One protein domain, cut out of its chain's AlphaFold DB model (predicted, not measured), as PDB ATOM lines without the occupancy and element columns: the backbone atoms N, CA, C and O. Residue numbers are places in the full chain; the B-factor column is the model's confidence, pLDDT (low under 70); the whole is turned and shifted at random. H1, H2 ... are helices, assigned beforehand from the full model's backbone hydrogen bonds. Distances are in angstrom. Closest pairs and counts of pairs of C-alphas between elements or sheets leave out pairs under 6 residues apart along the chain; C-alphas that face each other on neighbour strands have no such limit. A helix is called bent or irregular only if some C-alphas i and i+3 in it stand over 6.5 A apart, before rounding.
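What this domain is: This is residues 27 to 185 of the 186 residues of the protein "Putative membrane protein" of Asticcacaulis biprosthecum C19 (UniProt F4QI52). Four long helices, H2, H3, H4 and H5, stand side by side in an up-and-down bundle, each running against the one before it. A fifth long helix, H6, folds back along H5 and packs on that helix alone, outside the bundle, and the short H1 folds back on the first residues of H2 at one end. The long helices run nearly along the longest axis. The printed part has 159 residues with six named helices, in the order H1 H2 H3 H4 H5 H6, and no named strand; the class is all helix. It is compact, with a radius of gyration of the C-alphas of 17.0 A, yet elongated, spanning 56 by 30 by 24 A.

How they stand to each other: H1, residues 27 to 33, and H2, residues 39 to 64, form a helical hairpin at a shallow tilt of 26 degrees; they touch through residues 39 to 46 of H2 alone, with the C-alphas of Ile 28 and Ala 42 closest at 6.0 A. H3, residues 69 to 92, forms the next helical hairpin with H2, at a shallow tilt of 17 degrees, opposite ways; their closest C-alphas, those of Gly 58 and Gly 76, are 3.8 A apart. H4, residues 95 to 122, touches H3 and runs the opposite way at a shallow tilt of 3 degrees, another hairpin; the C-alphas of Ala 75 and Ala 113 are closest at 4.5 A. H4 also touches H2, the same way at a shallow tilt of 20 degrees, through residues 40 to 51 of H2 and 95 to 106 of H4 alone; the closest C-alphas are those of Ser 51 and Ala 106, 7.3 A apart. H5, residues 129 to 154, forms a hairpin with H4 at a shallow tilt of 18 degrees, where the C-alphas of Phe 110 and Met 143 are closest at 6.0 A. H5 touches H2 as well, opposite ways at a shallow tilt of 7 degrees, with the C-alphas of Leu 61 and Ile 135 closest at 7.0 A. H3 and H5 are near each other. H2 is the hub, touching four other helices. H6, residues 158 to 183, forms the last hairpin with H5, at a shallow tilt of 15 degrees; the C-alphas of Met 148 and Val 160 are closest at 5.4 A. H6 is apart from H2 and H3, and only just apart from H4, at 8.2 A. In H1, H3 and H5 every O i to N i+4 pair is within hydrogen-bond range; the counts are 19 of 22 in H2, 22 of 24 in H4 and 20 of 22 in H6.

Where its parts are: H1 begins at C-alpha 27 (-170.553, -99.446, -143.446). From first to last C-alpha H2 is 37.4 A long, H3 33.6 A, H4 41.4 A, H5 37.1 A and H6 39.0 A. H2 is irregular, but only just, with C-alphas 59 and 62 6.6 A apart; H4 is irregular, with C-alphas 96 and 99 7.5 A apart. H4 begins at C-alpha 95 (-179.889, -105.641, -162.318), and H6 ends at C-alpha 183 (-131.250, -116.001, -160.473).

The domain as a whole: The two C-alphas farthest apart, those of Gly 35 and Ser 185, are 56.6 A apart. The printed part has no cut. The link from H4 to H5, six residues, is short, and the other links are tight. The mean pLDDT of the printed part is 75.1; 45 residues are under 70, among them residues 61 to 72, 120 to 136, 153 to 159 and 180 to 185.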
ATOM      1  N   ALA A  27    -169.250-100.090-143.573       78.31
ATOM      2  CA  ALA A  27    -170.553 -99.446-143.446       78.31
ATOM      3  C   ALA A  27    -171.607-100.114-144.345       78.31
ATOM      4  O   ALA A  27    -172.706-100.400-143.876       78.31
ATOM      5  N   ILE A  28    -171.258-100.447-145.593       80.62
ATOM      6  CA  ILE A  28    -172.132-101.191-146.516       80.62
ATOM      7  C   ILE A  28    -172.451-102.585-145.958       80.62
ATOM      8  O   ILE A  28    -173.606-103.009-145.968       80.62
ATOM      9  N   ALA A  29    -171.450-103.300-145.437       75.94
ATOM     10  CA  ALA A  29    -171.649-104.631-144.865       75.94
ATOM     11  C   ALA A  29    -172.573-104.607-143.633       75.94
ATOM     12  O   ALA A  29    -173.436-105.478-143.491       75.94
ATOM     13  N   ILE A  30    -172.423-103.603-142.764       75.06
ATOM     14  CA  ILE A  30    -173.297-103.393-141.604       75.06
ATOM     15  C   ILE A  30    -174.708-103.044-142.075       75.06
ATOM     16  O   ILE A  30    -175.651-103.706-141.652       75.06
ATOM     17  N   ALA A  31    -174.850-102.090-142.998       82.00
ATOM     18  CA  ALA A  31    -176.141-101.675-143.542       82.00
ATOM     19  C   ALA A  31    -176.914-102.861-144.148       82.00
ATOM     20  O   ALA A  31    -178.099-103.037-143.853       82.00
ATOM     21  N   LYS A  32    -176.224-103.728-144.907       81.38
ATOM     22  CA  LYS A  32    -176.775-104.986-145.438       81.38
ATOM     23  C   LYS A  32    -177.266-105.899-144.312       81.38
ATOM     24  O   LYS A  32    -178.381-106.403-144.378       81.38
ATOM     25  N   LYS A  33    -176.462-106.113-143.262       81.00
ATOM     26  CA  LYS A  33    -176.843-106.973-142.125       81.00
ATOM     27  C   LYS A  33    -178.016-106.425-141.317       81.00
ATOM     28  O   LYS A  33    -178.801-107.206-140.797       81.00
ATOM     29  N   THR A  34    -178.134-105.106-141.212       84.69
ATOM     30  CA  THR A  34    -179.246-104.442-140.519       84.69
ATOM     31  C   THR A  34    -180.523-104.361-141.358       84.69
ATOM     32  O   THR A  34    -181.534-103.884-140.857       84.69
ATOM     33  N   GLY A  35    -180.489-104.788-142.626       86.44
ATOM     34  CA  GLY A  35    -181.624-104.673-143.545       86.44
ATOM     35  C   GLY A  35    -181.909-103.242-144.011       86.44
ATOM     36  O   GLY A  35    -182.972-102.988-144.564       86.44
ATOM     37  N   LEU A  36    -180.975-102.305-143.803       86.50
ATOM     38  CA  LEU A  36    -181.108-100.913-144.255       86.50
ATOM     39  C   LEU A  36    -180.972-100.785-145.776       86.50
ATOM     40  O   LEU A  36    -181.471 -99.825-146.356       86.50
ATOM     41  N   ILE A  37    -180.269-101.725-146.410       87.56
ATOM     42  CA  ILE A  37    -180.083-101.785-147.859       87.56
ATOM     43  C   ILE A  37    -180.290-103.213-148.352       87.56
ATOM     44  O   ILE A  37    -179.881-104.178-147.701       87.56
ATOM     45  N   GLU A  38    -180.891-103.340-149.530       87.44
ATOM     46  CA  GLU A  38    -181.063-104.625-150.200       87.44
ATOM     47  C   GLU A  38    -179.717-105.200-150.666       87.44
ATOM     48  O   GLU A  38    -178.748-104.478-150.924       87.44
ATOM     49  N   ALA A  39    -179.645-106.528-150.791       79.94
ATOM     50  CA  ALA A  39    -178.409-107.223-151.148       79.94
ATOM     51  C   ALA A  39    -177.861-106.802-152.526       79.94
ATOM     52  O   ALA A  39    -176.643-106.670-152.671       79.94
ATOM     53  N   GLY A  40    -178.741-106.547-153.501       80.81
ATOM     54  CA  GLY A  40    -178.369-106.052-154.831       80.81
ATOM     55  C   GLY A  40    -177.737-104.659-154.777       80.81
ATOM     56  O   GLY A  40    -176.654-104.444-155.325       80.81
ATOM     57  N   ALA A  41    -178.341-103.742-154.015       84.62
ATOM     58  CA  ALA A  41    -177.807-102.399-153.799       84.62
ATOM     59  C   ALA A  41    -176.453-102.428-153.065       84.62
ATOM     60  O   ALA A  41    -175.506-101.754-153.471       84.62
ATOM     61  N   ALA A  42    -176.312-103.259-152.027       82.56
ATOM     62  CA  ALA A  42    -175.047-103.424-151.309       82.56
ATOM     63  C   ALA A  42    -173.915-103.902-152.236       82.56
ATOM     64  O   ALA A  42    -172.801-103.372-152.189       82.56
ATOM     65  N   ALA A  43    -174.210-104.874-153.105       80.75
ATOM     66  CA  ALA A  43    -173.257-105.377-154.088       80.75
ATOM     67  C   ALA A  43    -172.875-104.311-155.116       80.75
ATOM     68  O   ALA A  43    -171.697-104.164-155.438       80.75
ATOM     69  N   GLN A  44    -173.850-103.520-155.566       86.00
ATOM     70  CA  GLN A  44    -173.623-102.408-156.476       86.00
ATOM     71  C   GLN A  44    -172.698-101.343-155.884       86.00
ATOM     72  O   GLN A  44    -171.759-100.908-156.555       86.00
ATOM     73  N   TYR A  45    -172.926-100.932-154.635       85.12
ATOM     74  CA  TYR A  45    -172.088 -99.923-153.989       85.12
ATOM     75  C   TYR A  45    -170.664-100.419-153.762       85.12
ATOM     76  O   TYR A  45    -169.704 -99.722-154.094       85.12
ATOM     77  N   ALA A  46    -170.512-101.636-153.241       82.31
ATOM     78  CA  ALA A  46    -169.195-102.211-153.010       82.31
ATOM     79  C   ALA A  46    -168.446-102.455-154.332       82.31
ATOM     80  O   ALA A  46    -167.284-102.068-154.455       82.31
ATOM     81  N   GLY A  47    -169.120-102.989-155.352       84.00
ATOM     82  CA  GLY A  47    -168.560-103.164-156.688       84.00
ATOM     83  C   GLY A  47    -168.108-101.846-157.323       84.00
ATOM     84  O   GLY A  47    -166.986-101.760-157.820       84.00
ATOM     85  N   SER A  48    -168.917-100.789-157.207       88.50
ATOM     86  CA  SER A  48    -168.563 -99.444-157.685       88.50
ATOM     87  C   SER A  48    -167.326 -98.880-156.974       88.50
ATOM     88  O   SER A  48    -166.446 -98.309-157.619       88.50
ATOM     89  N   LEU A  49    -167.215 -99.071-155.652       85.75
ATOM     90  CA  LEU A  49    -166.032 -98.669-154.879       85.75
ATOM     91  C   LEU A  49    -164.772 -99.408-155.339       85.75
ATOM     92  O   LEU A  49    -163.708 -98.798-155.463       85.75
ATOM     93  N   PHE A  50    -164.886-100.700-155.646       82.88
ATOM     94  CA  PHE A  50    -163.783-101.471-156.211       82.88
ATOM     95  C   PHE A  50    -163.381-100.994-157.612       82.88
ATOM     96  O   PHE A  50    -162.188-100.905-157.908       82.88
ATOM     97  N   SER A  51    -164.337-100.624-158.462       86.56
ATOM     98  CA  SER A  51    -164.038-100.042-159.774       86.56
ATOM     99  C   SER A  51    -163.312 -98.694-159.643       86.56
ATOM    100  O   SER A  51    -162.352 -98.433-160.367       86.56
ATOM    101  N   LEU A  52    -163.681 -97.863-158.661       86.62
ATOM    102  CA  LEU A  52    -162.961 -96.623-158.344       86.62
ATOM    103  C   LEU A  52    -161.541 -96.884-157.825       86.62
ATOM    104  O   LEU A  52    -160.600 -96.205-158.240       86.62
ATOM    105  N   LEU A  53    -161.362 -97.892-156.964       83.19
ATOM    106  CA  LEU A  53    -160.042 -98.347-156.520       83.19
ATOM    107  C   LEU A  53    -159.164 -98.759-157.700       83.19
ATOM    108  O   LEU A  53    -157.991 -98.397-157.751       83.19
ATOM    109  N   MET A  54    -159.732 -99.490-158.655       83.75
ATOM    110  CA  MET A  54    -159.041 -99.938-159.858       83.75
ATOM    111  C   MET A  54    -158.583 -98.752-160.722       83.75
ATOM    112  O   MET A  54    -157.423 -98.714-161.137       83.75
ATOM    113  N   ILE A  55    -159.434 -97.735-160.901       87.44
ATOM    114  CA  ILE A  55    -159.077 -96.477-161.583       87.44
ATOM    115  C   ILE A  55    -157.949 -95.753-160.835       87.44
ATOM    116  O   ILE A  55    -156.958 -95.326-161.434       87.44
ATOM    117  N   GLY A  56    -158.073 -95.626-159.513       81.94
ATOM    118  CA  GLY A  56    -157.060 -95.001-158.665       81.94
ATOM    119  C   GLY A  56    -155.712 -95.720-158.747       81.94
ATOM    120  O   GLY A  56    -154.680 -95.082-158.964       81.94
ATOM    121  N   ALA A  57    -155.721 -97.050-158.653       76.31
ATOM    122  CA  ALA A  57    -154.538 -97.888-158.791       76.31
ATOM    123  C   ALA A  57    -153.889 -97.708-160.169       76.31
ATOM    124  O   ALA A  57    -152.689 -97.434-160.245       76.31
ATOM    125  N   GLY A  58    -154.677 -97.755-161.247       79.19
ATOM    126  CA  GLY A  58    -154.197 -97.539-162.612       79.19
ATOM    127  C   GLY A  58    -153.509 -96.187-162.820       79.19
ATOM    128  O   GLY A  58    -152.490 -96.116-163.505       79.19
ATOM    129  N   ASN A  59    -153.980 -95.134-162.150       81.94
ATOM    130  CA  ASN A  59    -153.372 -93.800-162.193       81.94
ATOM    131  C   ASN A  59    -152.084 -93.662-161.362       81.94
ATOM    132  O   ASN A  59    -151.246 -92.800-161.646       81.94
ATOM    133  N   VAL A  60    -151.921 -94.474-160.315       74.19
ATOM    134  CA  VAL A  60    -150.756 -94.425-159.414       74.19
ATOM    135  C   VAL A  60    -149.610 -95.297-159.926       74.19
ATOM    136  O   VAL A  60    -148.446 -94.910-159.796       74.19
ATOM    137  N   LEU A  61    -149.920 -96.441-160.541       67.38
ATOM    138  CA  LEU A  61    -148.941 -97.397-161.069       67.38
ATOM    139  C   LEU A  61    -147.852 -96.771-161.965       67.38
ATOM    140  O   LEU A  61    -146.670 -96.958-161.666       67.38
ATOM    141  N   PRO A  62    -148.179 -95.980-163.005       65.12
ATOM    142  CA  PRO A  62    -147.162 -95.395-163.876       65.12
ATOM    143  C   PRO A  62    -146.321 -94.301-163.217       65.12
ATOM    144  O   PRO A  62    -145.238 -93.998-163.709       65.12
ATOM    145  N   LYS A  63    -146.784 -93.711-162.107       63.25
ATOM    146  CA  LYS A  63    -146.064 -92.641-161.396       63.25
ATOM    147  C   LYS A  63    -144.958 -93.170-160.480       63.25
ATOM    148  O   LYS A  63    -144.103 -92.396-160.066       63.25
ATOM    149  N   ARG A  64    -144.972 -94.467-160.145       59.84
ATOM    150  CA  ARG A  64    -143.994 -95.104-159.242       59.84
ATOM    151  C   ARG A  64    -142.911 -95.918-159.964       59.84
ATOM    152  O   ARG A  64    -141.974 -96.374-159.314       59.84
ATOM    153  N   ALA A  65    -143.010 -96.110-161.281       58.38
ATOM    154  CA  ALA A  65    -142.015 -96.847-162.059       58.38
ATOM    155  C   ALA A  65    -140.872 -95.921-162.521       58.38
ATOM    156  O   ALA A  65    -141.115 -94.948-163.231       58.38
ATOM    157  N   ILE A  66    -139.628 -96.235-162.138       54.62
ATOM    158  CA  ILE A  66    -138.456 -95.371-162.389       54.62
ATOM    159  C   ILE A  66    -137.974 -95.437-163.860       54.62
ATOM    160  O   ILE A  66    -137.514 -94.429-164.375       54.62
ATOM    161  N   ALA A  67    -138.151 -96.559-164.568       55.75
ATOM    162  CA  ALA A  67    -138.087 -96.759-166.036       55.75
ATOM    163  C   ALA A  67    -138.171 -98.283-166.310       55.75
ATOM    164  O   ALA A  67    -137.827 -99.044-165.400       55.75
ATOM    165  N   PRO A  68    -138.608 -98.783-167.492       53.19
ATOM    166  CA  PRO A  68    -139.197 -98.106-168.649       53.19
ATOM    167  C   PRO A  68    -140.705 -97.882-168.443       53.19
ATOM    168  O   PRO A  68    -141.424 -98.737-167.926       53.19
ATOM    169  N   GLN A  69    -141.194 -96.706-168.835       62.03
ATOM    170  CA  GLN A  69    -142.537 -96.226-168.485       62.03
ATOM    171  C   GLN A  69    -143.670 -96.795-169.347       62.03
ATOM    172  O   GLN A  69    -144.828 -96.677-168.968       62.03
ATOM    173  N   THR A  70    -143.391 -97.392-170.503       66.69
ATOM    174  CA  THR A  70    -144.428 -97.831-171.453       66.69
ATOM    175  C   THR A  70    -145.285 -98.971-170.907       66.69
ATOM    176  O   THR A  70    -146.505 -98.906-170.999       66.69
ATOM    177  N   ALA A  71    -144.669 -99.957-170.257       64.62
ATOM    178  CA  ALA A  71    -145.350-101.125-169.697       64.62
ATOM    179  C   ALA A  71    -146.281-100.782-168.529       64.62
ATOM    180  O   ALA A  71    -147.451-101.160-168.498       64.62
ATOM    181  N   SER A  72    -145.748-100.031-167.564       68.56
ATOM    182  CA  SER A  72    -146.468 -99.604-166.365       68.56
ATOM    183  C   SER A  72    -147.562 -98.592-166.695       68.56
ATOM    184  O   SER A  72    -148.630 -98.631-166.087       68.56
ATOM    185  N   ARG A  73    -147.340 -97.732-167.698       75.69
ATOM    186  CA  ARG A  73    -148.384 -96.868-168.264       75.69
ATOM    187  C   ARG A  73    -149.461 -97.676-168.956       75.69
ATOM    188  O   ARG A  73    -150.625 -97.411-168.700       75.69
ATOM    189  N   PHE A  74    -149.106 -98.660-169.777       80.31
ATOM    190  CA  PHE A  74    -150.092 -99.483-170.471       80.31
ATOM    191  C   PHE A  74    -150.956-100.286-169.490       80.31
ATOM    192  O   PHE A  74    -152.178-100.206-169.556       80.31
ATOM    193  N   ALA A  75    -150.343-100.955-168.507       76.31
ATOM    194  CA  ALA A  75    -151.073-101.633-167.435       76.31
ATOM    195  C   ALA A  75    -151.941-100.654-166.621       76.31
ATOM    196  O   ALA A  75    -153.090-100.955-166.314       76.31
ATOM    197  N   GLY A  76    -151.424 -99.455-166.328       82.31
ATOM    198  CA  GLY A  76    -152.187 -98.389-165.681       82.31
ATOM    199  C   GLY A  76    -153.422 -97.965-166.483       82.31
ATOM    200  O   GLY A  76    -154.516 -97.907-165.932       82.31
ATOM    201  N   TRP A  77    -153.271 -97.747-167.791       86.19
ATOM    202  CA  TRP A  77    -154.369 -97.412-168.703       86.19
ATOM    203  C   TRP A  77    -155.408 -98.524-168.803       86.19
ATOM    204  O   TRP A  77    -156.599 -98.230-168.763       86.19
ATOM    205  N   ILE A  78    -154.986 -99.790-168.871       87.19
ATOM    206  CA  ILE A  78    -155.905-100.937-168.871       87.19
ATOM    207  C   ILE A  78    -156.754-100.944-167.601       87.19
ATOM    208  O   ILE A  78    -157.961-101.157-167.676       87.19
ATOM    209  N   LEU A  79    -156.158-100.671-166.439       84.62
ATOM    210  CA  LEU A  79    -156.909-100.613-165.184       84.62
ATOM    211  C   LEU A  79    -157.839 -99.406-165.108       84.62
ATOM    212  O   LEU A  79    -158.948 -99.528-164.603       84.62
ATOM    213  N   VAL A  80    -157.424 -98.244-165.615       88.50
ATOM    214  CA  VAL A  80    -158.300 -97.066-165.667       88.50
ATOM    215  C   VAL A  80    -159.493 -97.332-166.579       88.50
ATOM    216  O   VAL A  80    -160.630 -97.139-166.160       88.50
ATOM    217  N   LEU A  81    -159.257 -97.821-167.798       90.81
ATOM    218  CA  LEU A  81    -160.317 -98.109-168.763       90.81
ATOM    219  C   LEU A  81    -161.217 -99.253-168.293       90.81
ATOM    220  O   LEU A  81    -162.437 -99.137-168.357       90.81
ATOM    221  N   GLY A  82    -160.635-100.331-167.768       89.12
ATOM    222  CA  GLY A  82    -161.385-101.457-167.220       89.12
ATOM    223  C   GLY A  82    -162.180-101.082-165.971       89.12
ATOM    224  O   GLY A  82    -163.316-101.517-165.817       89.12
ATOM    225  N   GLY A  83    -161.621-100.229-165.112       88.62
ATOM    226  CA  GLY A  83    -162.303 -99.707-163.935       88.62
ATOM    227  C   GLY A  83    -163.455 -98.781-164.318       88.62
ATOM    228  O   GLY A  83    -164.541 -98.919-163.772       88.62
ATOM    229  N   LEU A  84    -163.277 -97.905-165.312       92.69
ATOM    230  CA  LEU A  84    -164.358 -97.069-165.847       92.69
ATOM    231  C   LEU A  84    -165.462 -97.905-166.499       92.69
ATOM    232  O   LEU A  84    -166.638 -97.658-166.246       92.69
ATOM    233  N   ALA A  85    -165.097 -98.908-167.297       91.81
ATOM    234  CA  ALA A  85    -166.058 -99.811-167.916       91.81
ATOM    235  C   ALA A  85    -166.832-100.605-166.854       91.81
ATOM    236  O   ALA A  85    -168.058-100.626-166.881       91.81
ATOM    237  N   SER A  86    -166.136-101.188-165.873       89.50
ATOM    238  CA  SER A  86    -166.749-101.906-164.751       89.50
ATOM    239  C   SER A  86    -167.662-100.998-163.919       89.50
ATOM    240  O   SER A  86    -168.781-101.391-163.602       89.50
ATOM    241  N   LEU A  87    -167.241 -99.762-163.634       92.19
ATOM    242  CA  LEU A  87    -168.062 -98.770-162.937       92.19
ATOM    243  C   LEU A  87    -169.319 -98.424-163.742       92.19
ATOM    244  O   LEU A  87    -170.413 -98.388-163.190       92.19
ATOM    245  N   GLY A  88    -169.175 -98.218-165.053       90.75
ATOM    246  CA  GLY A  88    -170.299 -98.004-165.958       90.75
ATOM    247  C   GLY A  88    -171.287 -99.166-165.916       90.75
ATOM    248  O   GLY A  88    -172.485 -98.935-165.797       90.75
ATOM    249  N   MET A  89    -170.797-100.409-165.910       91.19
ATOM    250  CA  MET A  89    -171.655-101.585-165.759       91.19
ATOM    251  C   MET A  89    -172.361-101.602-164.401       91.19
ATOM    252  O   MET A  89    -173.564-101.826-164.355       91.19
ATOM    253  N   TRP A  90    -171.671-101.295-163.301       88.94
ATOM    254  CA  TRP A  90    -172.307-101.210-161.982       88.94
ATOM    255  C   TRP A  90    -173.398-100.138-161.897       88.94
ATOM    256  O   TRP A  90    -174.376-100.325-161.178       88.94
ATOM    257  N   LEU A  91    -173.255 -99.022-162.611       91.00
ATOM    258  CA  LEU A  91    -174.202 -97.909-162.544       91.00
ATOM    259  C   LEU A  91    -175.342 -98.008-163.563       91.00
ATOM    260  O   LEU A  91    -176.438 -97.536-163.279       91.00
ATOM    261  N   LEU A  92    -175.092 -98.599-164.734       92.69
ATOM    262  CA  LEU A  92    -175.997 -98.522-165.886       92.69
ATOM    263  C   LEU A  92    -176.549 -99.878-166.337       92.69
ATOM    264  O   LEU A  92    -177.534 -99.906-167.070       92.69
ATOM    265  N   ALA A  93    -175.939-101.001-165.945       88.81
ATOM    266  CA  ALA A  93    -176.400-102.305-166.411       88.81
ATOM    267  C   ALA A  93    -177.708-102.742-165.714       88.81
ATOM    268  O   ALA A  93    -177.906-102.447-164.520       88.81
ATOM    269  N   PRO A  94    -178.569-103.501-166.424       88.56
ATOM    270  CA  PRO A  94    -179.742-104.148-165.842       88.56
ATOM    271  C   PRO A  94    -179.357-105.013-164.644       88.56
ATOM    272  O   PRO A  94    -178.311-105.664-164.666       88.56
ATOM    273  N   GLU A  95    -180.194-105.022-163.612       84.50
ATOM    274  CA  GLU A  95    -179.889-105.641-162.318       84.50
ATOM    275  C   GLU A  95    -179.494-107.119-162.441       84.50
ATOM    276  O   GLU A  95    -178.470-107.526-161.889       84.50
ATOM    277  N   ASP A  96    -180.202-107.868-163.289       83.94
ATOM    278  CA  ASP A  96    -179.984-109.300-163.524       83.94
ATOM    279  C   ASP A  96    -178.597-109.628-164.099       83.94
ATOM    280  O   ASP A  96    -178.046-110.704-163.869       83.94
ATOM    281  N   MET A  97    -178.013-108.704-164.866       84.38
ATOM    282  CA  MET A  97    -176.733-108.911-165.556       84.38
ATOM    283  C   MET A  97    -175.589-108.107-164.943       84.38
ATOM    284  O   MET A  97    -174.422-108.407-165.204       84.38
ATOM    285  N   ARG A  98    -175.906-107.099-164.126       85.69
ATOM    286  CA  ARG A  98    -174.970-106.104-163.595       85.69
ATOM    287  C   ARG A  98    -173.732-106.742-162.994       85.69
ATOM    288  O   ARG A  98    -172.612-106.366-163.322       85.69
ATOM    289  N   ILE A  99    -173.944-107.741-162.152       82.19
ATOM    290  CA  ILE A  99    -172.889-108.359-161.355       82.19
ATOM    291  C   ILE A  99    -171.985-109.211-162.231       82.19
ATOM    292  O   ILE A  99    -170.765-109.069-162.168       82.19
ATOM    293  N   ALA A 100    -172.568-110.046-163.092       81.88
ATOM    294  CA  ALA A 100    -171.812-110.883-164.011       81.88
ATOM    295  C   ALA A 100    -170.984-110.029-164.983       81.88
ATOM    296  O   ALA A 100    -169.778-110.247-165.115       81.88
ATOM    297  N   LEU A 101    -171.600-109.016-165.607       85.19
ATOM    298  CA  LEU A 101    -170.925-108.168-166.588       85.19
ATOM    299  C   LEU A 101    -169.832-107.317-165.942       85.19
ATOM    300  O   LEU A 101    -168.682-107.373-166.371       85.19
ATOM    301  N   ALA A 102    -170.164-106.570-164.884       84.38
ATOM    302  CA  ALA A 102    -169.213-105.672-164.235       84.38
ATOM    303  C   ALA A 102    -168.004-106.427-163.677       84.38
ATOM    304  O   ALA A 102    -166.878-105.917-163.713       84.38
ATOM    305  N   SER A 103    -168.230-107.656-163.207       79.69
ATOM    306  CA  SER A 103    -167.178-108.492-162.647       79.69
ATOM    307  C   SER A 103    -166.316-109.152-163.711       79.69
ATOM    308  O   SER A 103    -165.094-109.144-163.582       79.69
ATOM    309  N   ALA A 104    -166.915-109.653-164.794       83.69
ATOM    310  CA  ALA A 104    -166.164-110.151-165.942       83.69
ATOM    311  C   ALA A 104    -165.289-109.044-166.552       83.69
ATOM    312  O   ALA A 104    -164.117-109.275-166.859       83.69
ATOM    313  N   THR A 105    -165.813-107.819-166.662       87.19
ATOM    314  CA  THR A 105    -165.053-106.652-167.129       87.19
ATOM    315  C   THR A 105    -163.886-106.314-166.199       87.19
ATOM    316  O   THR A 105    -162.765-106.140-166.670       87.19
ATOM    317  N   ALA A 106    -164.104-106.264-164.882       81.69
ATOM    318  CA  ALA A 106    -163.029-105.981-163.933       81.69
ATOM    319  C   ALA A 106    -161.940-107.067-163.952       81.69
ATOM    320  O   ALA A 106    -160.755-106.759-164.080       81.69
ATOM    321  N   LEU A 107    -162.332-108.344-163.876       82.25
ATOM    322  CA  LEU A 107    -161.400-109.475-163.846       82.25
ATOM    323  C   LEU A 107    -160.587-109.588-165.137       82.25
ATOM    324  O   LEU A 107    -159.376-109.793-165.077       82.25
ATOM    325  N   SER A 108    -161.222-109.408-166.297       83.12
ATOM    326  CA  SER A 108    -160.512-109.415-167.581       83.12
ATOM    327  C   SER A 108    -159.496-108.278-167.673       83.12
ATOM    328  O   SER A 108    -158.355-108.508-168.069       83.12
ATOM    329  N   ALA A 109    -159.845-107.072-167.227       84.31
ATOM    330  CA  ALA A 109    -158.911-105.953-167.197       84.31
ATOM    331  C   ALA A 109    -157.733-106.185-166.232       84.31
ATOM    332  O   ALA A 109    -156.592-105.884-166.588       84.31
ATOM    333  N   PHE A 110    -157.962-106.779-165.054       79.81
ATOM    334  CA  PHE A 110    -156.869-107.198-164.168       79.81
ATOM    335  C   PHE A 110    -155.969-108.249-164.823       79.81
ATOM    336  O   PHE A 110    -154.747-108.097-164.799       79.81
ATOM    337  N   ALA A 111    -156.549-109.272-165.452       79.94
ATOM    338  CA  ALA A 111    -155.793-110.319-166.131       79.94
ATOM    339  C   ALA A 111    -154.906-109.746-167.248       79.94
ATOM    340  O   ALA A 111    -153.717-110.059-167.320       79.94
ATOM    341  N   VAL A 112    -155.450-108.844-168.073       83.50
ATOM    342  CA  VAL A 112    -154.697-108.180-169.146       83.50
ATOM    343  C   VAL A 112    -153.613-107.261-168.571       83.50
ATOM    344  O   VAL A 112    -152.489-107.268-169.072       83.50
ATOM    345  N   ALA A 113    -153.889-106.519-167.494       79.56
ATOM    346  CA  ALA A 113    -152.897-105.664-166.838       79.56
ATOM    347  C   ALA A 113    -151.735-106.471-166.229       79.56
ATOM    348  O   ALA A 113    -150.573-106.085-166.380       79.56
ATOM    349  N   ILE A 114    -152.028-107.607-165.588       76.75
ATOM    350  CA  ILE A 114    -151.020-108.528-165.042       76.75
ATOM    351  C   ILE A 114    -150.193-109.139-166.174       76.75
ATOM    352  O   ILE A 114    -148.965-109.153-166.088       76.75
ATOM    353  N   LEU A 115    -150.837-109.602-167.250       78.81
ATOM    354  CA  LEU A 115    -150.147-110.183-168.401       78.81
ATOM    355  C   LEU A 115    -149.224-109.160-169.074       78.81
ATOM    356  O   LEU A 115    -148.060-109.461-169.335       78.81
ATOM    357  N   ALA A 116    -149.707-107.936-169.294       75.19
ATOM    358  CA  ALA A 116    -148.910-106.843-169.837       75.19
ATOM    359  C   ALA A 116    -147.694-106.532-168.950       75.19
ATOM    360  O   ALA A 116    -146.571-106.426-169.448       75.19
ATOM    361  N   ALA A 117    -147.891-106.453-167.631       72.44
ATOM    362  CA  ALA A 117    -146.800-106.242-166.685       72.44
ATOM    363  C   ALA A 117    -145.788-107.408-166.696       72.44
ATOM    364  O   ALA A 117    -144.581-107.170-166.698       72.44
ATOM    365  N   ALA A 118    -146.251-108.659-166.767       71.56
ATOM    366  CA  ALA A 118    -145.400-109.850-166.777       71.56
ATOM    367  C   ALA A 118    -144.573-109.994-168.069       71.56
ATOM    368  O   ALA A 118    -143.378-110.297-168.007       71.56
ATOM    369  N   MET A 119    -145.169-109.740-169.241       71.19
ATOM    370  CA  MET A 119    -144.461-109.795-170.528       71.19
ATOM    371  C   MET A 119    -143.306-108.788-170.584       71.19
ATOM    372  O   MET A 119    -142.232-109.099-171.096       71.19
ATOM    373  N   HIS A 120    -143.489-107.610-169.990       64.25
ATOM    374  CA  HIS A 120    -142.447-106.589-169.943       64.25
ATOM    375  C   HIS A 120    -141.315-106.893-168.955       64.25
ATOM    376  O   HIS A 120    -140.173-106.529-169.229       64.25
ATOM    377  N   VAL A 121    -141.580-107.616-167.860       63.84
ATOM    378  CA  VAL A 121    -140.516-108.128-166.973       63.84
ATOM    379  C   VAL A 121    -139.622-109.125-167.720       63.84
ATOM    380  O   VAL A 121    -138.402-109.097-167.567       63.84
ATOM    381  N   LYS A 122    -140.205-109.967-168.581       62.22
ATOM    382  CA  LYS A 122    -139.465-110.949-169.391       62.22
ATOM    383  C   LYS A 122    -138.592-110.302-170.476       62.22
ATOM    384  O   LYS A 122    -137.575-110.880-170.843       62.22
ATOM    385  N   ALA A 123    -138.951-109.107-170.950       59.56
ATOM    386  CA  ALA A 123    -138.207-108.363-171.972       59.56
ATOM    387  C   ALA A 123    -136.907-107.695-171.460       59.56
ATOM    388  O   ALA A 123    -136.217-107.039-172.234       59.56
ATOM    389  N   GLY A 124    -136.545-107.882-170.183       50.03
ATOM    390  CA  GLY A 124    -135.172-107.670-169.715       50.03
ATOM    391  C   GLY A 124    -134.782-106.225-169.408       50.03
ATOM    392  O   GLY A 124    -133.680-105.822-169.757       50.03
ATOM    393  N   SER A 125    -135.628-105.436-168.731       50.44
ATOM    394  CA  SER A 125    -135.180-104.143-168.186       50.44
ATOM    395  C   SER A 125    -134.549-104.311-166.787       50.44
ATOM    396  O   SER A 125    -135.279-104.545-165.820       50.44
ATOM    397  N   PRO A 126    -133.215-104.181-166.635       50.06
ATOM    398  CA  PRO A 126    -132.512-104.438-165.372       50.06
ATOM    399  C   PRO A 126    -132.724-103.356-164.297       50.06
ATOM    400  O   PRO A 126    -132.468-103.599-163.122       50.06
ATOM    401  N   ALA A 127    -133.237-102.174-164.651       49.31
ATOM    402  CA  ALA A 127    -133.321-101.031-163.735       49.31
ATOM    403  C   ALA A 127    -134.577-101.010-162.829       49.31
ATOM    404  O   ALA A 127    -134.690-100.156-161.951       49.31
ATOM    405  N   GLY A 128    -135.532-101.932-163.016       51.41
ATOM    406  CA  GLY A 128    -136.881-101.816-162.438       51.41
ATOM    407  C   GLY A 128    -137.394-103.009-161.627       51.41
ATOM    408  O   GLY A 128    -138.588-103.029-161.316       51.41
ATOM    409  N   GLY A 129    -136.546-103.992-161.300       58.25
ATOM    410  CA  GLY A 129    -136.954-105.300-160.759       58.25
ATOM    411  C   GLY A 129    -137.882-105.223-159.542       58.25
ATOM    412  O   GLY A 129    -139.022-105.670-159.618       58.25
ATOM    413  N   ARG A 130    -137.451-104.575-158.447       59.25
ATOM    414  CA  ARG A 130    -138.248-104.479-157.202       59.25
ATOM    415  C   ARG A 130    -139.556-103.699-157.372       59.25
ATOM    416  O   ARG A 130    -140.567-104.070-156.780       59.25
ATOM    417  N   ALA A 131    -139.551-102.640-158.184       59.34
ATOM    418  CA  ALA A 131    -140.753-101.849-158.449       59.34
ATOM    419  C   ALA A 131    -141.783-102.655-159.257       59.34
ATOM    420  O   ALA A 131    -142.965-102.635-158.927       59.34
ATOM    421  N   HIS A 132    -141.342-103.430-160.255       64.56
ATOM    422  CA  HIS A 132    -142.222-104.328-161.012       64.56
ATOM    423  C   HIS A 132    -142.773-105.472-160.153       64.56
ATOM    424  O   HIS A 132    -143.954-105.794-160.261       64.56
ATOM    425  N   THR A 133    -141.957-106.049-159.262       66.62
ATOM    426  CA  THR A 133    -142.392-107.070-158.290       66.62
ATOM    427  C   THR A 133    -143.519-106.541-157.400       66.62
ATOM    428  O   THR A 133    -144.555-107.189-157.274       66.62
ATOM    429  N   ALA A 134    -143.357-105.338-156.838       65.81
ATOM    430  CA  ALA A 134    -144.372-104.715-155.990       65.81
ATOM    431  C   ALA A 134    -145.664-104.402-156.763       65.81
ATOM    432  O   ALA A 134    -146.759-104.623-156.256       65.81
ATOM    433  N   ILE A 135    -145.550-103.931-158.011       68.06
ATOM    434  CA  ILE A 135    -146.703-103.672-158.886       68.06
ATOM    435  C   ILE A 135    -147.490-104.959-159.158       68.06
ATOM    436  O   ILE A 135    -148.712-104.961-159.027       68.06
ATOM    437  N   LEU A 136    -146.805-106.056-159.490       69.38
ATOM    438  CA  LEU A 136    -147.444-107.351-159.733       69.38
ATOM    439  C   LEU A 136    -148.128-107.898-158.477       69.38
ATOM    440  O   LEU A 136    -149.236-108.411-158.572       69.38
ATOM    441  N   GLN A 137    -147.512-107.744-157.303       72.69
ATOM    442  CA  GLN A 137    -148.123-108.139-156.031       72.69
ATOM    443  C   GLN A 137    -149.372-107.311-155.707       72.69
ATOM    444  O   GLN A 137    -150.391-107.875-155.318       72.69
ATOM    445  N   ILE A 138    -149.320-105.988-155.908       70.75
ATOM    446  CA  ILE A 138    -150.472-105.096-155.701       70.75
ATOM    447  C   ILE A 138    -151.611-105.466-156.655       70.75
ATOM    448  O   ILE A 138    -152.758-105.576-156.226       70.75
ATOM    449  N   LEU A 139    -151.301-105.697-157.932       71.25
ATOM    450  CA  LEU A 139    -152.292-106.094-158.931       71.25
ATOM    451  C   LEU A 139    -152.916-107.449-158.623       71.25
ATOM    452  O   LEU A 139    -154.134-107.587-158.693       71.25
ATOM    453  N   ASN A 140    -152.093-108.425-158.243       74.88
ATOM    454  CA  ASN A 140    -152.563-109.746-157.858       74.88
ATOM    455  C   ASN A 140    -153.469-109.671-156.620       74.88
ATOM    456  O   ASN A 140    -154.539-110.267-156.605       74.88
ATOM    457  N   GLY A 141    -153.086-108.888-155.607       76.12
ATOM    458  CA  GLY A 141    -153.905-108.660-154.415       76.12
ATOM    459  C   GLY A 141    -155.246-107.996-154.720       76.12
ATOM    460  O   GLY A 141    -156.277-108.460-154.242       76.12
ATOM    461  N   LEU A 142    -155.255-106.955-155.557       72.12
ATOM    462  CA  LEU A 142    -156.488-106.286-155.992       72.12
ATOM    463  C   LEU A 142    -157.408-107.225-156.778       72.12
ATOM    464  O   LEU A 142    -158.608-107.265-156.509       72.12
ATOM    465  N   MET A 143    -156.849-108.010-157.700       78.31
ATOM    466  CA  MET A 143    -157.593-109.017-158.456       78.31
ATOM    467  C   MET A 143    -158.237-110.049-157.521       78.31
ATOM    468  O   MET A 143    -159.417-110.362-157.667       78.31
ATOM    469  N   TRP A 144    -157.491-110.549-156.534       76.69
ATOM    470  CA  TRP A 144    -157.999-111.521-155.567       76.69
ATOM    471  C   TRP A 144    -159.048-110.940-154.622       76.69
ATOM    472  O   TRP A 144    -160.045-111.606-154.357       76.69
ATOM    473  N   ALA A 145    -158.880-109.698-154.163       72.38
ATOM    474  CA  ALA A 145    -159.900-109.005-153.376       72.38
ATOM    475  C   ALA A 145    -161.220-108.897-154.157       72.38
ATOM    476  O   ALA A 145    -162.292-109.159-153.614       72.38
ATOM    477  N   PHE A 146    -161.130-108.592-155.453       70.12
ATOM    478  CA  PHE A 146    -162.286-108.538-156.339       70.12
ATOM    479  C   PHE A 146    -162.926-109.921-156.546       70.12
ATOM    480  O   PHE A 146    -164.147-110.061-156.483       70.12
ATOM    481  N   ALA A 147    -162.113-110.964-156.735       73.06
ATOM    482  CA  ALA A 147    -162.591-112.337-156.883       73.06
ATOM    483  C   ALA A 147    -163.292-112.861-155.615       73.06
ATOM    484  O   ALA A 147    -164.342-113.492-155.714       73.06
ATOM    485  N   MET A 148    -162.751-112.568-154.426       77.62
ATOM    486  CA  MET A 148    -163.373-112.920-153.142       77.62
ATOM    487  C   MET A 148    -164.709-112.210-152.944       77.62
ATOM    488  O   MET A 148    -165.678-112.847-152.539       77.62
ATOM    489  N   PHE A 149    -164.770-110.917-153.268       71.62
ATOM    490  CA  PHE A 149    -166.010-110.148-153.213       71.62
ATOM    491  C   PHE A 149    -167.085-110.739-154.138       71.62
ATOM    492  O   PHE A 149    -168.227-110.935-153.724       71.62
ATOM    493  N   LEU A 150    -166.709-111.083-155.374       69.75
ATOM    494  CA  LEU A 150    -167.621-111.699-156.333       69.75
ATOM    495  C   LEU A 150    -168.141-113.055-155.851       69.75
ATOM    496  O   LEU A 150    -169.322-113.354-156.002       69.75
ATOM    497  N   ALA A 151    -167.270-113.889-155.295       70.44
ATOM    498  CA  ALA A 151    -167.653-115.225-154.870       70.44
ATOM    499  C   ALA A 151    -168.541-115.226-153.625       70.44
ATOM    500  O   ALA A 151    -169.489-116.011-153.571       70.44
ATOM    501  N   ASP A 152    -168.304-114.310-152.678       72.75
ATOM    502  CA  ASP A 152    -169.224-114.099-151.556       72.75
ATOM    503  C   ASP A 152    -170.630-113.760-152.063       72.75
ATOM    504  O   ASP A 152    -171.618-114.294-151.563       72.75
ATOM    505  N   PHE A 153    -170.717-112.934-153.110       68.06
ATOM    506  CA  PHE A 153    -171.993-112.585-153.718       68.06
ATOM    507  C   PHE A 153    -172.633-113.752-154.492       68.06
ATOM    508  O   PHE A 153    -173.823-114.010-154.336       68.06
ATOM    509  N   ALA A 154    -171.870-114.443-155.344       65.94
ATOM    510  CA  ALA A 154    -172.410-115.420-156.290       65.94
ATOM    511  C   ALA A 154    -172.664-116.810-155.682       65.94
ATOM    512  O   ALA A 154    -173.573-117.511-156.118       65.94
ATOM    513  N   ILE A 155    -171.839-117.231-154.720       66.38
ATOM    514  CA  ILE A 155    -171.810-118.608-154.193       66.38
ATOM    515  C   ILE A 155    -172.090-118.628-152.678       66.38
ATOM    516  O   ILE A 155    -172.564-119.634-152.150       66.38
ATOM    517  N   GLY A 156    -171.831-117.524-151.970       65.69
ATOM    518  CA  GLY A 156    -171.991-117.412-150.518       65.69
ATOM    519  C   GLY A 156    -170.706-117.699-149.731       65.69
ATOM    520  O   GLY A 156    -169.685-118.128-150.276       65.69
ATOM    521  N   GLY A 157    -170.754-117.465-148.415       64.69
ATOM    522  CA  GLY A 157    -169.572-117.252-147.565       64.69
ATOM    523  C   GLY A 157    -168.533-118.381-147.475       64.69
ATOM    524  O   GLY A 157    -167.383-118.108-147.138       64.69
ATOM    525  N   GLN A 158    -168.863-119.635-147.811       67.75
ATOM    526  CA  GLN A 158    -167.851-120.706-147.839       67.75
ATOM    527  C   GLN A 158    -166.851-120.558-148.993       67.75
ATOM    528  O   GLN A 158    -165.706-120.991-148.874       67.75
ATOM    529  N   SER A 159    -167.242-119.912-150.092       66.06
ATOM    530  CA  SER A 159    -166.362-119.691-151.247       66.06
ATOM    531  C   SER A 159    -165.183-118.762-150.924       66.06
ATOM    532  O   SER A 159    -164.085-118.940-151.452       66.06
ATOM    533  N   VAL A 160    -165.371-117.831-149.983       72.06
ATOM    534  CA  VAL A 160    -164.340-116.883-149.540       72.06
ATOM    535  C   VAL A 160    -163.162-117.605-148.883       72.06
ATOM    536  O   VAL A 160    -162.009-117.250-149.129       72.06
ATOM    537  N   LEU A 161    -163.416-118.664-148.105       72.38
ATOM    538  CA  LEU A 161    -162.361-119.460-147.461       72.38
ATOM    539  C   LEU A 161    -161.450-120.129-148.499       72.38
ATOM    540  O   LEU A 161    -160.225-120.011-148.425       72.38
ATOM    541  N   TRP A 162    -162.048-120.761-149.511       68.44
ATOM    542  CA  TRP A 162    -161.313-121.409-150.600       68.44
ATOM    543  C   TRP A 162    -160.538-120.409-151.456       68.44
ATOM    544  O   TRP A 162    -159.405-120.675-151.856       68.44
ATOM    545  N   LEU A 163    -161.097-119.220-151.679       75.12
ATOM    546  CA  LEU A 163    -160.393-118.159-152.390       75.12
ATOM    547  C   LEU A 163    -159.252-117.565-151.568       75.12
ATOM    548  O   LEU A 163    -158.223-117.215-152.131       75.12
ATOM    549  N   THR A 164    -159.370-117.502-150.243       74.94
ATOM    550  CA  THR A 164    -158.268-117.050-149.376       74.94
ATOM    551  C   THR A 164    -157.084-118.019-149.444       74.94
ATOM    552  O   THR A 164    -155.928-117.599-149.559       74.94
ATOM    553  N   ALA A 165    -157.364-119.326-149.470       70.94
ATOM    554  CA  ALA A 165    -156.345-120.338-149.739       70.94
ATOM    555  C   ALA A 165    -155.727-120.148-151.139       70.94
ATOM    556  O   ALA A 165    -154.503-120.112-151.278       70.94
ATOM    557  N   GLY A 166    -156.562-119.927-152.161       70.06
ATOM    558  CA  GLY A 166    -156.122-119.645-153.530       70.06
ATOM    559  C   GLY A 166    -155.231-118.402-153.652       70.06
ATOM    560  O   GLY A 166    -154.202-118.456-154.326       70.06
ATOM    561  N   PHE A 167    -155.554-117.315-152.946       79.00
ATOM    562  CA  PHE A 167    -154.736-116.101-152.879       79.00
ATOM    563  C   PHE A 167    -153.341-116.398-152.328       79.00
ATOM    564  O   PHE A 167    -152.341-115.966-152.901       79.00
ATOM    565  N   THR A 168    -153.266-117.190-151.258       74.50
ATOM    566  CA  THR A 168    -151.994-117.568-150.625       74.50
ATOM    567  C   THR A 168    -151.123-118.388-151.581       74.50
ATOM    568  O   THR A 168    -149.936-118.097-151.756       74.50
ATOM    569  N   VAL A 169    -151.715-119.372-152.267       73.00
ATOM    570  CA  VAL A 169    -151.032-120.177-153.295       73.00
ATOM    571  C   VAL A 169    -150.583-119.308-154.473       73.00
ATOM    572  O   VAL A 169    -149.439-119.405-154.913       73.00
ATOM    573  N   SER A 170    -151.445-118.414-154.957       75.38
ATOM    574  CA  SER A 170    -151.149-117.491-156.055       75.38
ATOM    575  C   SER A 170    -149.998-116.539-155.719       75.38
ATOM    576  O   SER A 170    -149.092-116.375-156.534       75.38
ATOM    577  N   MET A 171    -149.987-115.959-154.515       76.56
ATOM    578  CA  MET A 171    -148.886-115.112-154.045       76.56
ATOM    579  C   MET A 171    -147.577-115.895-153.932       76.56
ATOM    580  O   MET A 171    -146.532-115.390-154.340       76.56
ATOM    581  N   SER A 172    -147.641-117.142-153.460       72.12
ATOM    582  CA  SER A 172    -146.469-118.017-153.336       72.12
ATOM    583  C   SER A 172    -145.882-118.368-154.709       72.12
ATOM    584  O   SER A 172    -144.675-118.267-154.920       72.12
ATOM    585  N   LEU A 173    -146.733-118.715-155.682       71.94
ATOM    586  CA  LEU A 173    -146.324-118.966-157.067       71.94
ATOM    587  C   LEU A 173    -145.745-117.716-157.729       71.94
ATOM    588  O   LEU A 173    -144.709-117.790-158.388       71.94
ATOM    589  N   LEU A 174    -146.387-116.562-157.532       74.81
ATOM    590  CA  LEU A 174    -145.904-115.287-158.047       74.81
ATOM    591  C   LEU A 174    -144.505-114.980-157.494       74.81
ATOM    592  O   LEU A 174    -143.612-114.606-158.254       74.81
ATOM    593  N   GLU A 175    -144.282-115.197-156.200       76.94
ATOM    594  CA  GLU A 175    -142.978-115.002-155.571       76.94
ATOM    595  C   GLU A 175    -141.912-115.974-156.105       76.94
ATOM    596  O   GLU A 175    -140.796-115.545-156.406       76.94
ATOM    597  N   ILE A 176    -142.249-117.256-156.292       75.38
ATOM    598  CA  ILE A 176    -141.348-118.255-156.892       75.38
ATOM    599  C   ILE A 176    -140.943-117.833-158.310       75.38
ATOM    600  O   ILE A 176    -139.751-117.818-158.631       75.38
ATOM    601  N   CYS A 177    -141.909-117.436-159.142       70.31
ATOM    602  CA  CYS A 177    -141.660-116.968-160.505       70.31
ATOM    603  C   CYS A 177    -140.750-115.732-160.524       70.31
ATOM    604  O   CYS A 177    -139.807-115.661-161.315       70.31
ATOM    605  N   LEU A 178    -140.983-114.780-159.616       69.00
ATOM    606  CA  LEU A 178    -140.197-113.550-159.518       69.00
ATOM    607  C   LEU A 178    -138.767-113.810-159.011       69.00
ATOM    608  O   LEU A 178    -137.816-113.242-159.551       69.00
ATOM    609  N   ARG A 179    -138.581-114.709-158.033       70.50
ATOM    610  CA  ARG A 179    -137.251-115.120-157.535       70.50
ATOM    611  C   ARG A 179    -136.463-115.924-158.579       70.50
ATOM    612  O   ARG A 179    -135.249-115.753-158.689       70.50
ATOM    613  N   GLY A 180    -137.136-116.769-159.364       60.50
ATOM    614  CA  GLY A 180    -136.519-117.562-160.434       60.50
ATOM    615  C   GLY A 180    -135.926-116.711-161.563       60.50
ATOM    616  O   GLY A 180    -134.834-117.008-162.046       60.50
ATOM    617  N   SER A 181    -136.591-115.612-161.937       57.31
ATOM    618  CA  SER A 181    -136.073-114.663-162.937       57.31
ATOM    619  C   SER A 181    -134.838-113.883-162.465       57.31
ATOM    620  O   SER A 181    -133.959-113.592-163.276       57.31
ATOM    621  N   ALA A 182    -134.724-113.585-161.167       56.62
ATOM    622  CA  ALA A 182    -133.562-112.888-160.609       56.62
ATOM    623  C   ALA A 182    -132.285-113.752-160.614       56.62
ATOM    624  O   ALA A 182    -131.198-113.235-160.840       56.62
ATOM    625  N   LYS A 183    -132.401-115.076-160.428       54.88
ATOM    626  CA  LYS A 183    -131.250-116.001-160.473       54.88
ATOM    627  C   LYS A 183    -130.693-116.253-161.878       54.88
ATOM    628  O   LYS A 183    -129.551-116.663-161.988       54.88
ATOM    629  N   LYS A 184    -131.488-116.053-162.936       50.72
ATOM    630  CA  LYS A 184    -131.050-116.236-164.336       50.72
ATOM    631  C   LYS A 184    -130.324-115.021-164.928       50.72
ATOM    632  O   LYS A 184    -129.849-115.110-166.054       50.72
ATOM    633  N   SER A 185    -130.316-113.892-164.222       43.91
ATOM    634  CA  SER A 185    -129.735-112.618-164.674       43.91
ATOM    635  C   SER A 185    -128.456-112.221-163.922       43.91
ATOM    636  O   SER A 185    -127.913-111.154-164.202       43.91
TER     637      SER A 185